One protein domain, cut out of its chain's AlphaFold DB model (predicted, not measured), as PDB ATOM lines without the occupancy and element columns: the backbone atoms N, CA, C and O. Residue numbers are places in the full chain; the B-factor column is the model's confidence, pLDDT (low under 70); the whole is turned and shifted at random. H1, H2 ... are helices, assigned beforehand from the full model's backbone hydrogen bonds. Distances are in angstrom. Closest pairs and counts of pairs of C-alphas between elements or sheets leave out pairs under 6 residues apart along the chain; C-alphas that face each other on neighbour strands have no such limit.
ATOM      1  N   SER A 102     232.033 313.556 277.695       93.69
ATOM      2  CA  SER A 102     233.048 314.347 276.996       93.69
ATOM      3  C   SER A 102     234.440 313.793 277.303       93.69
ATOM      4  O   SER A 102     234.790 313.643 278.472       93.69
ATOM      5  N   GLY A 103     235.225 313.488 276.268       91.81
ATOM      6  CA  GLY A 103     236.617 313.040 276.411       91.81
ATOM      7  C   GLY A 103     236.816 311.575 276.820       91.81
ATOM      8  O   GLY A 103     237.957 311.139 276.943       91.81
ATOM      9  N   SER A 104     235.748 310.791 277.010       94.25
ATOM     10  CA  SER A 104     235.865 309.355 277.312       94.25
ATOM     11  C   SER A 104     236.231 308.519 276.081       94.25
ATOM     12  O   SER A 104     236.861 307.476 276.220       94.25
ATOM     13  N   ARG A 105     235.889 308.974 274.871       92.56
ATOM     14  CA  ARG A 105     236.214 308.306 273.599       92.56
ATOM     15  C   ARG A 105     237.109 309.170 272.716       92.56
ATOM     16  O   ARG A 105     237.082 310.399 272.794       92.56
ATOM     17  N   ILE A 106     237.867 308.527 271.832       85.94
ATOM     18  CA  ILE A 106     238.655 309.208 270.800       85.94
ATOM     19  C   ILE A 106     237.689 309.837 269.790       85.94
ATOM     20  O   ILE A 106     236.969 309.130 269.085       85.94
ATOM     21  N   HIS A 107     237.686 311.166 269.688       73.75
ATOM     22  CA  HIS A 107     236.934 311.872 268.653       73.75
ATOM     23  C   HIS A 107     237.809 312.088 267.407       73.75
ATOM     24  O   HIS A 107     238.812 312.796 267.495       73.75
ATOM     25  N   PRO A 108     237.428 311.551 266.227       67.56
ATOM     26  CA  PRO A 108     238.243 311.653 265.010       67.56
ATOM     27  C   PRO A 108     238.419 313.083 264.486       67.56
ATOM     28  O   PRO A 108     239.352 313.349 263.737       67.56
ATOM     29  N   ALA A 109     237.499 313.989 264.835       69.19
ATOM     30  CA  ALA A 109     237.416 315.318 264.237       69.19
ATOM     31  C   ALA A 109     238.358 316.358 264.874       69.19
ATOM     32  O   ALA A 109     238.768 317.281 264.180       69.19
ATOM     33  N   GLU A 110     238.713 316.232 266.162       62.53
ATOM     34  CA  GLU A 110     239.562 317.209 266.876       62.53
ATOM     35  C   GLU A 110     240.393 316.548 268.008       62.53
ATOM     36  O   GLU A 110     240.053 316.671 269.191       62.53
ATOM     37  N   PRO A 111     241.489 315.836 267.685       64.50
ATOM     38  CA  PRO A 111     242.273 315.076 268.668       64.50
ATOM     39  C   PRO A 111     242.996 315.954 269.712       64.50
ATOM     40  O   PRO A 111     242.995 315.620 270.895       64.50
ATOM     41  N   ASP A 112     243.543 317.110 269.324       64.25
ATOM     42  CA  ASP A 112     244.387 317.908 270.233       64.25
ATOM     43  C   ASP A 112     243.578 318.667 271.299       64.25
ATOM     44  O   ASP A 112     243.901 318.623 272.489       64.25
ATOM     45  N   ARG A 113     242.475 319.326 270.909       63.88
ATOM     46  CA  ARG A 113     241.613 320.058 271.861       63.88
ATOM     47  C   ARG A 113     240.868 319.120 272.807       63.88
ATOM     48  O   ARG A 113     240.688 319.445 273.985       63.88
ATOM     49  N   SER A 114     240.437 317.960 272.305       71.00
ATOM     50  CA  SER A 114     239.776 316.947 273.132       71.00
ATOM     51  C   SER A 114     240.740 316.352 274.158       71.00
ATOM     52  O   SER A 114     240.338 316.145 275.303       71.00
ATOM     53  N   SER A 115     242.023 316.184 273.813       77.25
ATOM     54  CA  SER A 115     243.047 315.719 274.752       77.25
ATOM     55  C   SER A 115     243.288 316.713 275.899       77.25
ATOM     56  O   SER A 115     243.223 316.303 277.059       77.25
ATOM     57  N   GLN A 116     243.460 318.018 275.617       83.88
ATOM     58  CA  GLN A 116     243.656 319.027 276.677       83.88
ATOM     59  C   GLN A 116     242.429 319.146 277.599       83.88
ATOM     60  O   GLN A 116     242.542 319.192 278.820       83.88
ATOM     61  N   THR A 117     241.228 319.125 277.023       86.62
ATOM     62  CA  THR A 117     239.991 319.187 277.819       86.62
ATOM     63  C   THR A 117     239.850 317.958 278.726       86.62
ATOM     64  O   THR A 117     239.381 318.063 279.858       86.62
ATOM     65  N   THR A 118     240.272 316.785 278.243       92.19
ATOM     66  CA  THR A 118     240.223 315.531 279.007       92.19
ATOM     67  C   THR A 118     241.199 315.549 280.179       92.19
ATOM     68  O   THR A 118     240.827 315.143 281.278       92.19
ATOM     69  N   ILE A 119     242.429 316.033 279.981       94.38
ATOM     70  CA  ILE A 119     243.415 316.095 281.067       94.38
ATOM     71  C   ILE A 119     243.014 317.108 282.145       94.38
ATOM     72  O   ILE A 119     243.091 316.780 283.327       94.38
ATOM     73  N   ASP A 120     242.480 318.274 281.764       94.25
ATOM     74  CA  ASP A 120     241.965 319.267 282.718       94.25
ATOM     75  C   ASP A 120     240.805 318.690 283.547       94.25
ATOM     76  O   ASP A 120     240.705 318.911 284.758       94.25
ATOM     77  N   LEU A 121     239.940 317.902 282.896       96.19
ATOM     78  CA  LEU A 121     238.829 317.216 283.545       96.19
ATOM     79  C   LEU A 121     239.330 316.179 284.559       96.19
ATOM     80  O   LEU A 121     238.879 316.160 285.708       96.19
ATOM     81  N   LEU A 122     240.285 315.341 284.159       97.69
ATOM     82  CA  LEU A 122     240.870 314.322 285.026       97.69
ATOM     83  C   LEU A 122     241.584 314.944 286.228       97.69
ATOM     84  O   LEU A 122     241.370 314.500 287.354       97.69
ATOM     85  N   TRP A 123     242.357 316.011 286.022       97.69
ATOM     86  CA  TRP A 123     243.024 316.723 287.111       97.69
ATOM     87  C   TRP A 123     242.042 317.305 288.120       97.69
ATOM     88  O   TRP A 123     242.230 317.135 289.327       97.69
ATOM     89  N   LEU A 124     240.977 317.967 287.659       97.88
ATOM     90  CA  LEU A 124     240.008 318.561 288.577       97.88
ATOM     91  C   LEU A 124     239.207 317.489 289.329       97.88
ATOM     92  O   LEU A 124     238.961 317.648 290.525       97.88
ATOM     93  N   ALA A 125     238.849 316.382 288.676       98.31
ATOM     94  CA  ALA A 125     238.221 315.243 289.344       98.31
ATOM     95  C   ALA A 125     239.159 314.600 290.380       98.31
ATOM     96  O   ALA A 125     238.734 314.268 291.487       98.31
ATOM     97  N   TYR A 126     240.447 314.468 290.056       98.12
ATOM     98  CA  TYR A 126     241.453 313.950 290.978       98.12
ATOM     99  C   TYR A 126     241.615 314.862 292.197       98.12
ATOM    100  O   TYR A 126     241.568 314.384 293.329       98.12
ATOM    101  N   LEU A 127     241.687 316.182 291.993       96.62
ATOM    102  CA  LEU A 127     241.711 317.155 293.086       96.62
ATOM    103  C   LEU A 127     240.459 317.053 293.969       96.62
ATOM    104  O   LEU A 127     240.573 317.040 295.194       96.62
ATOM    105  N   MET A 128     239.274 316.908 293.366       97.50
ATOM    106  CA  MET A 128     238.029 316.686 294.108       97.50
ATOM    107  C   MET A 128     238.097 315.434 294.992       97.50
ATOM    108  O   MET A 128     237.626 315.486 296.130       97.50
ATOM    109  N   MET A 129     238.706 314.343 294.515       97.25
ATOM    110  CA  MET A 129     238.913 313.131 295.316       97.25
ATOM    111  C   MET A 129     239.950 313.320 296.427       97.25
ATOM    112  O   MET A 129     239.734 312.841 297.536       97.25
ATOM    113  N   LEU A 130     241.030 314.072 296.193       94.75
ATOM    114  CA  LEU A 130     241.989 314.403 297.255       94.75
ATOM    115  C   LEU A 130     241.348 315.242 298.371       94.75
ATOM    116  O   LEU A 130     241.715 315.121 299.543       94.75
ATOM    117  N   GLU A 131     240.410 316.114 298.020       94.94
ATOM    118  CA  GLU A 131     239.657 316.966 298.947       94.94
ATOM    119  C   GLU A 131     238.420 316.293 299.554       94.94
ATOM    120  O   GLU A 131     237.728 316.919 300.355       94.94
ATOM    121  N   ASN A 132     238.126 315.050 299.173       95.31
ATOM    122  CA  ASN A 132     236.890 314.377 299.541       95.31
ATOM    123  C   ASN A 132     236.821 314.092 301.050       95.31
ATOM    124  O   ASN A 132     237.658 313.376 301.594       95.31
ATOM    125  N   ASP A 133     235.770 314.604 301.685       94.31
ATOM    126  CA  ASP A 133     235.288 314.187 303.009       94.31
ATOM    127  C   ASP A 133     233.877 313.529 302.866       94.31
ATOM    128  O   ASP A 133     233.217 313.231 303.863       94.31
ATOM    129  N   GLY A 134     233.412 313.278 301.628       94.50
ATOM    130  CA  GLY A 134     232.235 312.474 301.275       94.50
ATOM    131  C   GLY A 134     231.343 313.095 300.191       94.50
ATOM    132  O   GLY A 134     230.774 312.375 299.369       94.50
ATOM    133  N   LYS A 135     231.222 314.428 300.145       97.31
ATOM    134  CA  LYS A 135     230.346 315.116 299.178       97.31
ATOM    135  C   LYS A 135     230.940 315.110 297.776       97.31
ATOM    136  O   LYS A 135     230.205 314.941 296.805       97.31
ATOM    137  N   ASN A 136     232.253 315.306 297.653       97.81
ATOM    138  CA  ASN A 136     232.911 315.385 296.348       97.81
ATOM    139  C   ASN A 136     232.768 314.073 295.566       97.81
ATOM    140  O   ASN A 136     232.448 314.099 294.376       97.81
ATOM    141  N   GLU A 137     232.936 312.934 296.240       97.00
ATOM    142  CA  GLU A 137     232.724 311.611 295.655       97.00
ATOM    143  C   GLU A 137     231.272 311.415 295.203       97.00
ATOM    144  O   GLU A 137     231.045 310.978 294.075       97.00
ATOM    145  N   GLN A 138     230.286 311.792 296.026       97.19
ATOM    146  CA  GLN A 138     228.871 311.711 295.641       97.19
ATOM    147  C   GLN A 138     228.563 312.565 294.404       97.19
ATOM    148  O   GLN A 138     227.829 312.133 293.517       97.19
ATOM    149  N   GLN A 139     229.158 313.757 294.277       98.38
ATOM    150  CA  GLN A 139     229.004 314.568 293.064       98.38
ATOM    151  C   GLN A 139     229.577 313.851 291.832       98.38
ATOM    152  O   GLN A 139     228.920 313.800 290.789       98.38
ATOM    153  N   LEU A 140     230.782 313.282 291.938       98.19
ATOM    154  CA  LEU A 140     231.442 312.587 290.826       98.19
ATOM    155  C   LEU A 140     230.692 311.313 290.406       98.19
ATOM    156  O   LEU A 140     230.540 311.045 289.215       98.19
ATOM    157  N   ARG A 141     230.188 310.543 291.369       96.12
ATOM    158  CA  ARG A 141     229.473 309.290 291.104       96.12
ATOM    159  C   ARG A 141     228.017 309.514 290.740       96.12
ATOM    160  O   ARG A 141     227.596 309.197 289.631       96.12
ATOM    161  N   ASP A 142     227.253 310.081 291.661       96.88
ATOM    162  CA  ASP A 142     225.794 310.036 291.609       96.88
ATOM    163  C   ASP A 142     225.252 311.057 290.607       96.88
ATOM    164  O   ASP A 142     224.262 310.801 289.917       96.88
ATOM    165  N   TYR A 143     225.925 312.207 290.475       98.06
ATOM    166  CA  TYR A 143     225.582 313.192 289.454       98.06
ATOM    167  C   TYR A 143     226.377 313.018 288.159       98.06
ATOM    168  O   TYR A 143     225.788 313.043 287.080       98.06
ATOM    169  N   ALA A 144     227.701 312.897 288.216       98.12
ATOM    170  CA  ALA A 144     228.502 312.874 286.992       98.12
ATOM    171  C   ALA A 144     228.585 311.496 286.317       98.12
ATOM    172  O   ALA A 144     228.931 311.448 285.140       98.12
ATOM    173  N   HIS A 145     228.231 310.402 286.999       97.19
ATOM    174  CA  HIS A 145     228.395 309.035 286.483       97.19
ATOM    175  C   HIS A 145     229.836 308.758 286.029       97.19
ATOM    176  O   HIS A 145     230.087 308.217 284.946       97.19
ATOM    177  N   MET A 146     230.798 309.205 286.845       97.12
ATOM    178  CA  MET A 146     232.220 309.090 286.533       97.12
ATOM    179  C   MET A 146     232.704 307.639 286.466       97.12
ATOM    180  O   MET A 146     233.613 307.338 285.700       97.12
ATOM    181  N   ASP A 147     232.075 306.738 287.213       94.81
ATOM    182  CA  ASP A 147     232.260 305.290 287.111       94.81
ATOM    183  C   ASP A 147     232.086 304.818 285.665       94.81
ATOM    184  O   ASP A 147     232.981 304.225 285.064       94.81
ATOM    185  N   ALA A 148     230.962 305.175 285.058       95.12
ATOM    186  CA  ALA A 148     230.666 304.764 283.709       95.12
ATOM    187  C   ALA A 148     231.532 305.525 282.688       95.12
ATOM    188  O   ALA A 148     231.870 304.956 281.650       95.12
ATOM    189  N   TRP A 149     231.901 306.786 282.957       97.06
ATOM    190  CA  TRP A 149     232.854 307.537 282.125       97.06
ATOM    191  C   TRP A 149     234.221 306.844 282.088       97.06
ATOM    192  O   TRP A 149     234.775 306.649 281.010       97.06
ATOM    193  N   LEU A 150     234.735 306.410 283.244       96.81
ATOM    194  CA  LEU A 150     236.010 305.699 283.361       96.81
ATOM    195  C   LEU A 150     235.950 304.322 282.702       96.81
ATOM    196  O   LEU A 150     236.906 303.920 282.044       96.81
ATOM    197  N   MET A 151     234.820 303.624 282.831       94.94
ATOM    198  CA  MET A 151     234.604 302.352 282.146       94.94
ATOM    199  C   MET A 151     234.713 302.495 280.627       94.94
ATOM    200  O   MET A 151     235.367 301.691 279.970       94.94
ATOM    201  N   GLU A 152     234.105 303.539 280.072       95.12
ATOM    202  CA  GLU A 152     234.203 303.838 278.646       95.12
ATOM    203  C   GLU A 152     235.620 304.279 278.252       95.12
ATOM    204  O   GLU A 152     236.161 303.798 277.262       95.12
ATOM    205  N   TYR A 153     236.256 305.129 279.062       95.31
ATOM    206  CA  TYR A 153     237.623 305.597 278.840       95.31
ATOM    207  C   TYR A 153     238.641 304.455 278.747       95.31
ATOM    208  O   TYR A 153     239.512 304.478 277.870       95.31
ATOM    209  N   TRP A 154     238.533 303.460 279.633       94.50
ATOM    210  CA  TRP A 154     239.479 302.349 279.743       94.50
ATOM    211  C   TRP A 154     239.151 301.148 278.862       94.50
ATOM    212  O   TRP A 154     240.074 300.538 278.323       94.50
ATOM    213  N   PHE A 155     237.874 300.784 278.741       92.81
ATOM    214  CA  PHE A 155     237.495 299.456 278.251       92.81
ATOM    215  C   PHE A 155     236.676 299.462 276.961       92.81
ATOM    216  O   PHE A 155     236.489 298.397 276.377       92.81
ATOM    217  N   ASP A 156     236.208 300.617 276.482       92.69
ATOM    218  CA  ASP A 156     235.580 300.702 275.160       92.69
ATOM    219  C   ASP A 156     236.639 300.569 274.051       92.69
ATOM    220  O   ASP A 156     237.771 301.038 274.199       92.69
ATOM    221  N   ASP A 157     236.280 299.963 272.917       89.94
ATOM    222  CA  ASP A 157     237.181 299.823 271.761       89.94
ATOM    223  C   ASP A 157     237.651 301.187 271.221       89.94
ATOM    224  O   ASP A 157     238.764 301.315 270.703       89.94
ATOM    225  N   GLY A 158     236.812 302.220 271.367       90.50
ATOM    226  CA  GLY A 158     237.110 303.615 271.052       90.50
ATOM    227  C   GLY A 158     237.481 304.464 272.270       90.50
ATOM    228  O   GLY A 158     237.463 305.693 272.163       90.50
ATOM    229  N   GLY A 159     237.778 303.851 273.419       93.12
ATOM    230  CA  GLY A 159     238.133 304.545 274.655       93.12
ATOM    231  C   GLY A 159     239.383 305.415 274.501       93.12
ATOM    232  O   GLY A 159     240.371 305.024 273.872       93.12
ATOM    233  N   ALA A 160     239.360 306.615 275.083       92.81
ATOM    234  CA  ALA A 160     240.430 307.601 274.924       92.81
ATOM    235  C   ALA A 160     241.766 307.198 275.582       92.81
ATOM    236  O   ALA A 160     242.800 307.776 275.238       92.81
ATOM    237  N   SER A 161     241.775 306.181 276.453       92.69
ATOM    238  CA  SER A 161     243.011 305.571 276.971       92.69
ATOM    239  C   SER A 161     243.786 304.769 275.921       92.69
ATOM    240  O   SER A 161     244.973 304.497 276.096       92.69
ATOM    241  N   SER A 162     243.110 304.337 274.847       91.62
ATOM    242  CA  SER A 162     243.593 303.327 273.897       91.62
ATOM    243  C   SER A 162     243.983 301.979 274.531       91.62
ATOM    244  O   SER A 162     244.605 301.157 273.856       91.62
ATOM    245  N   ALA A 163     243.631 301.714 275.795       92.12
ATOM    246  CA  ALA A 163     244.099 300.534 276.521       92.12
ATOM    247  C   ALA A 163     243.629 299.226 275.868       92.12
ATOM    248  O   ALA A 163     244.466 298.382 275.550       92.12
ATOM    249  N   THR A 164     242.330 299.091 275.566       91.25
ATOM    250  CA  THR A 164     241.778 297.916 274.860       91.25
ATOM    251  C   THR A 164     242.510 297.646 273.543       91.25
ATOM    252  O   THR A 164     242.913 296.515 273.268       91.25
ATOM    253  N   ARG A 165     242.773 298.698 272.755       89.94
ATOM    254  CA  ARG A 165     243.508 298.594 271.487       89.94
ATOM    255  C   ARG A 165     244.956 298.147 271.689       89.94
ATOM    256  O   ARG A 165     245.435 297.307 270.933       89.94
ATOM    257  N   MET A 166     245.663 298.704 272.670       91.44
ATOM    258  CA  MET A 166     247.060 298.343 272.943       91.44
ATOM    259  C   MET A 166     247.179 296.889 273.401       91.44
ATOM    260  O   MET A 166     248.038 296.161 272.905       91.44
ATOM    261  N   ILE A 167     246.260 296.440 274.252       92.12
ATOM    262  CA  ILE A 167     246.229 295.066 274.763       92.12
ATOM    263  C   ILE A 167     245.907 294.070 273.653       92.12
ATOM    264  O   ILE A 167     246.564 293.036 273.561       92.12
ATOM    265  N   ALA A 168     244.973 294.396 272.755       90.88
ATOM    266  CA  ALA A 168     244.696 293.576 271.575       90.88
ATOM    267  C   ALA A 168     245.927 293.420 270.658       90.88
ATOM    268  O   ALA A 168     246.058 292.420 269.956       90.88
ATOM    269  N   LEU A 169     246.853 294.385 270.690       92.25
ATOM    270  CA  LEU A 169     248.145 294.332 269.998       92.25
ATOM    271  C   LEU A 169     249.262 293.675 270.834       92.25
ATOM    272  O   LEU A 169     250.422 293.713 270.421       92.25
ATOM    273  N   GLY A 170     248.948 293.108 272.002       92.25
ATOM    274  CA  GLY A 170     249.920 292.501 272.916       92.25
ATOM    275  C   GLY A 170     250.853 293.510 273.591       92.25
ATOM    276  O   GLY A 170     251.974 293.160 273.957       92.25
ATOM    277  N   LYS A 171     250.433 294.774 273.717       91.94
ATOM    278  CA  LYS A 171     251.215 295.863 274.316       91.94
ATOM    279  C   LYS A 171     250.547 296.397 275.577       91.94
ATOM    280  O   LYS A 171     249.324 296.397 275.702       91.94
ATOM    281  N   TRP A 172     251.363 296.933 276.477       85.19
ATOM    282  CA  TRP A 172     250.869 297.712 277.608       85.19
ATOM    283  C   TRP A 172     250.238 299.035 277.138       85.19
ATOM    284  O   TRP A 172     250.672 299.584 276.117       85.19
ATOM    285  N   PRO A 173     249.224 299.557 277.856       85.00
ATOM    286  CA  PRO A 173     248.710 300.904 277.629       85.00
ATOM    287  C   PRO A 173     249.823 301.954 277.702       85.00
ATOM    288  O   PRO A 173     250.808 301.779 278.420       85.00
ATOM    289  N   LEU A 174     249.666 303.048 276.954       84.81
ATOM    290  CA  LEU A 174     250.658 304.123 276.920       84.81
ATOM    291  C   LEU A 174     250.755 304.813 278.286       84.81
ATOM    292  O   LEU A 174     249.734 305.149 278.892       84.81
ATOM    293  N   GLU A 175     251.983 305.053 278.741       87.50
ATOM    294  CA  GLU A 175     252.266 305.815 279.956       87.50
ATOM    295  C   GLU A 175     252.124 307.316 279.671       87.50
ATOM    296  O   GLU A 175     253.086 308.038 279.422       87.50
ATOM    297  N   GLU A 176     250.875 307.771 279.650       90.56
ATOM    298  CA  GLU A 176     250.511 309.176 279.484       90.56
ATOM    299  C   GLU A 176     249.950 309.723 280.799       90.56
ATOM    300  O   GLU A 176     249.263 309.017 281.537       90.56
ATOM    301  N   GLU A 177     250.179 311.007 281.075       93.75
ATOM    302  CA  GLU A 177     249.724 311.665 282.309       93.75
ATOM    303  C   GLU A 177     248.218 311.463 282.560       93.75
ATOM    304  O   GLU A 177     247.810 311.065 283.652       93.75
ATOM    305  N   LYS A 178     247.388 311.639 281.522       93.44
ATOM    306  CA  LYS A 178     245.938 311.394 281.595       93.44
ATOM    307  C   LYS A 178     245.597 309.943 281.964       93.44
ATOM    308  O   LYS A 178     244.694 309.731 282.766       93.44
ATOM    309  N   ASN A 179     246.339 308.958 281.452       94.44
ATOM    310  CA  ASN A 179     246.122 307.546 281.768       94.44
ATOM    311  C   ASN A 179     246.484 307.269 283.232       94.44
ATOM    312  O   ASN A 179     245.727 306.610 283.939       94.44
ATOM    313  N   SER A 180     247.584 307.836 283.727       95.12
ATOM    314  CA  SER A 180     247.975 307.703 285.133       95.12
ATOM    315  C   SER A 180     246.916 308.284 286.077       95.12
ATOM    316  O   SER A 180     246.492 307.613 287.018       95.12
ATOM    317  N   ILE A 181     246.420 309.496 285.807       96.94
ATOM    318  CA  ILE A 181     245.390 310.141 286.640       96.94
ATOM    319  C   ILE A 181     244.056 309.389 286.550       96.94
ATOM    320  O   ILE A 181     243.416 309.140 287.573       96.94
ATOM    321  N   ALA A 182     243.645 308.983 285.344       96.38
ATOM    322  CA  ALA A 182     242.431 308.197 285.140       96.38
ATOM    323  C   ALA A 182     242.482 306.856 285.882       96.38
ATOM    324  O   ALA A 182     241.450 306.381 286.353       96.38
ATOM    325  N   MET A 183     243.665 306.258 286.025       95.12
ATOM    326  CA  MET A 183     243.831 305.009 286.755       95.12
ATOM    327  C   MET A 183     243.713 305.227 288.272       95.12
ATOM    328  O   MET A 183     243.007 304.483 288.950       95.12
ATOM    329  N   TRP A 184     244.311 306.294 288.812       96.25
ATOM    330  CA  TRP A 184     244.095 306.683 290.212       96.25
ATOM    331  C   TRP A 184     242.619 306.933 290.521       96.25
ATOM    332  O   TRP A 184     242.103 306.454 291.529       96.25
ATOM    333  N   LEU A 185     241.925 307.649 289.635       97.31
ATOM    334  CA  LEU A 185     240.488 307.882 289.744       97.31
ATOM    335  C   LEU A 185     239.688 306.581 289.684       97.31
ATOM    336  O   LEU A 185     238.760 306.411 290.471       97.31
ATOM    337  N   PHE A 186     240.067 305.657 288.801       94.81
ATOM    338  CA  PHE A 186     239.464 304.330 288.741       94.81
ATOM    339  C   PHE A 186     239.628 303.582 290.066       94.81
ATOM    340  O   PHE A 186     238.638 303.080 290.584       94.81
ATOM    341  N   TRP A 187     240.816 303.592 290.676       92.69
ATOM    342  CA  TRP A 187     241.031 302.982 291.993       92.69
ATOM    343  C   TRP A 187     240.246 303.651 293.116       92.69
ATOM    344  O   TRP A 187     239.624 302.948 293.909       92.69
ATOM    345  N   PHE A 188     240.231 304.986 293.183       93.88
ATOM    346  CA  PHE A 188     239.423 305.704 294.172       93.88
ATOM    347  C   PHE A 188     237.936 305.391 294.030       93.88
ATOM    348  O   PHE A 188     237.212 305.355 295.024       93.88
ATOM    349  N   LEU A 189     237.482 305.187 292.792       91.56
ATOM    350  CA  LEU A 189     236.083 304.966 292.493       91.56
ATOM    351  C   LEU A 189     235.697 303.477 292.424       91.56
ATOM    352  O   LEU A 189     234.512 303.156 292.331       91.56
ATOM    353  N   LEU A 190     236.642 302.549 292.555       85.50
ATOM    354  CA  LEU A 190     236.370 301.117 292.514       85.50
ATOM    355  C   LEU A 190     235.618 300.667 293.775       85.50
ATOM    356  O   LEU A 190     236.051 300.929 294.897       85.50
ATOM    357  N   ARG A 191     234.504 299.944 293.608       76.25
ATOM    358  CA  ARG A 191     233.801 299.287 294.719       76.25
ATOM    359  C   ARG A 191     234.063 297.781 294.697       76.25
ATOM    360  O   ARG A 191     233.719 297.127 293.711       76.25
ATOM    361  N   PRO A 192     234.629 297.195 295.765       58.72
ATOM    362  CA  PRO A 192     234.753 295.748 295.860       58.72
ATOM    363  C   PRO A 192     233.354 295.124 295.990       58.72
ATOM    364  O   PRO A 192     232.665 295.340 296.982       58.72
ATOM    365  N   GLY A 193     232.921 294.375 294.970       59.91
ATOM    366  CA  GLY A 193     231.641 293.647 294.957       59.91
ATOM    367  C   GLY A 193     230.707 294.000 293.798       59.91
ATOM    368  O   GLY A 193     229.869 293.185 293.423       59.91
TER     369      GLY A 193
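What this domain is: This is residues 102 to 193 of the 204 residues of an uncharacterized protein of Hydnomerulius pinastri MD-312 (UniProt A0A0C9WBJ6). Three helices make the core, their centres at the corners of a triangle: the long H1, H5 crossing it at a steep tilt, and H3 crossing H5 in turn while staying apart from H1. Short H2 folds back from the last residues of H1, short H4 lies at the opposite end of the longest axis beyond H3, and residues 190 to 193 trail away from the end of H5. The printed part has 92 residues with five named helices, in the order H1, H2, H3, H4, H5, and no named strand; its class is all helix. It is compact, with a radius of gyration of the C-alphas of 13.2 A, and the C-alphas span 40 by 32 by 20 A.

How they stand to each other: After residues 102 to 110 comes H1, residues 111 to 130. H2, residues 135 to 143, touches H1 at its residues 125 to 129 alone; the closest C-alphas, of Met 128 and Asn 136, are 5.7 A apart. These two run opposite ways at a steep tilt of 47 degrees. H3, residues 146 to 155, is close to H2 but not clearly touching it, with the C-alphas of Leu 140 and Met 146 closest at 5.6 A. H4, residues 163 to 168, touches H3 only at the corner by their link, where the C-alphas of Phe 155 and Thr 164 come closest at 5.7 A. H5, residues 177 to 189, touches H1 with 14 pairs of C-alphas within 8 A, the closest being Ile 119 and Lys 178 at 5.4 A. H1 and H5 run the same way at a steep tilt of 39 degrees. H5 also touches H3, opposite ways at a steep tilt of 52 degrees, and the C-alphas of Leu 150 and Phe 186 are closest at 6.5 A. The helix packing is mostly crossed: none of the three touching pairs H1 and H2, H1 and H5, H3 and H5 is at a shallow tilt. H1 is apart from H3 and from H4. H2 and H5 are only just apart, at 8.0 A. In H1, H2, H3, H4 and H5 every O i to N i+4 pair is within hydrogen-bond range.

Where its parts are: H1 begins at C-alpha 111 (242.273, 315.076, 268.668) and ends at C-alpha 130 (241.989, 314.403, 297.255), 28.6 A away. H2 measures 11.0 A from first to last C-alpha, H3 13.8 A and H4 8.6 A. H5 measures 18.3 A and ends at C-alpha 189 (236.083, 304.966, 292.493).

The domain as a whole: The two C-alphas farthest apart, of Asp 133 and Leu 169, are 40.6 A apart. The printed part has no cut and no long link. The mean pLDDT of the printed part is 90.4; it is under 70 at residues 108 to 113, of which 111 to 113 belong to H1, and at residues 192 to 193.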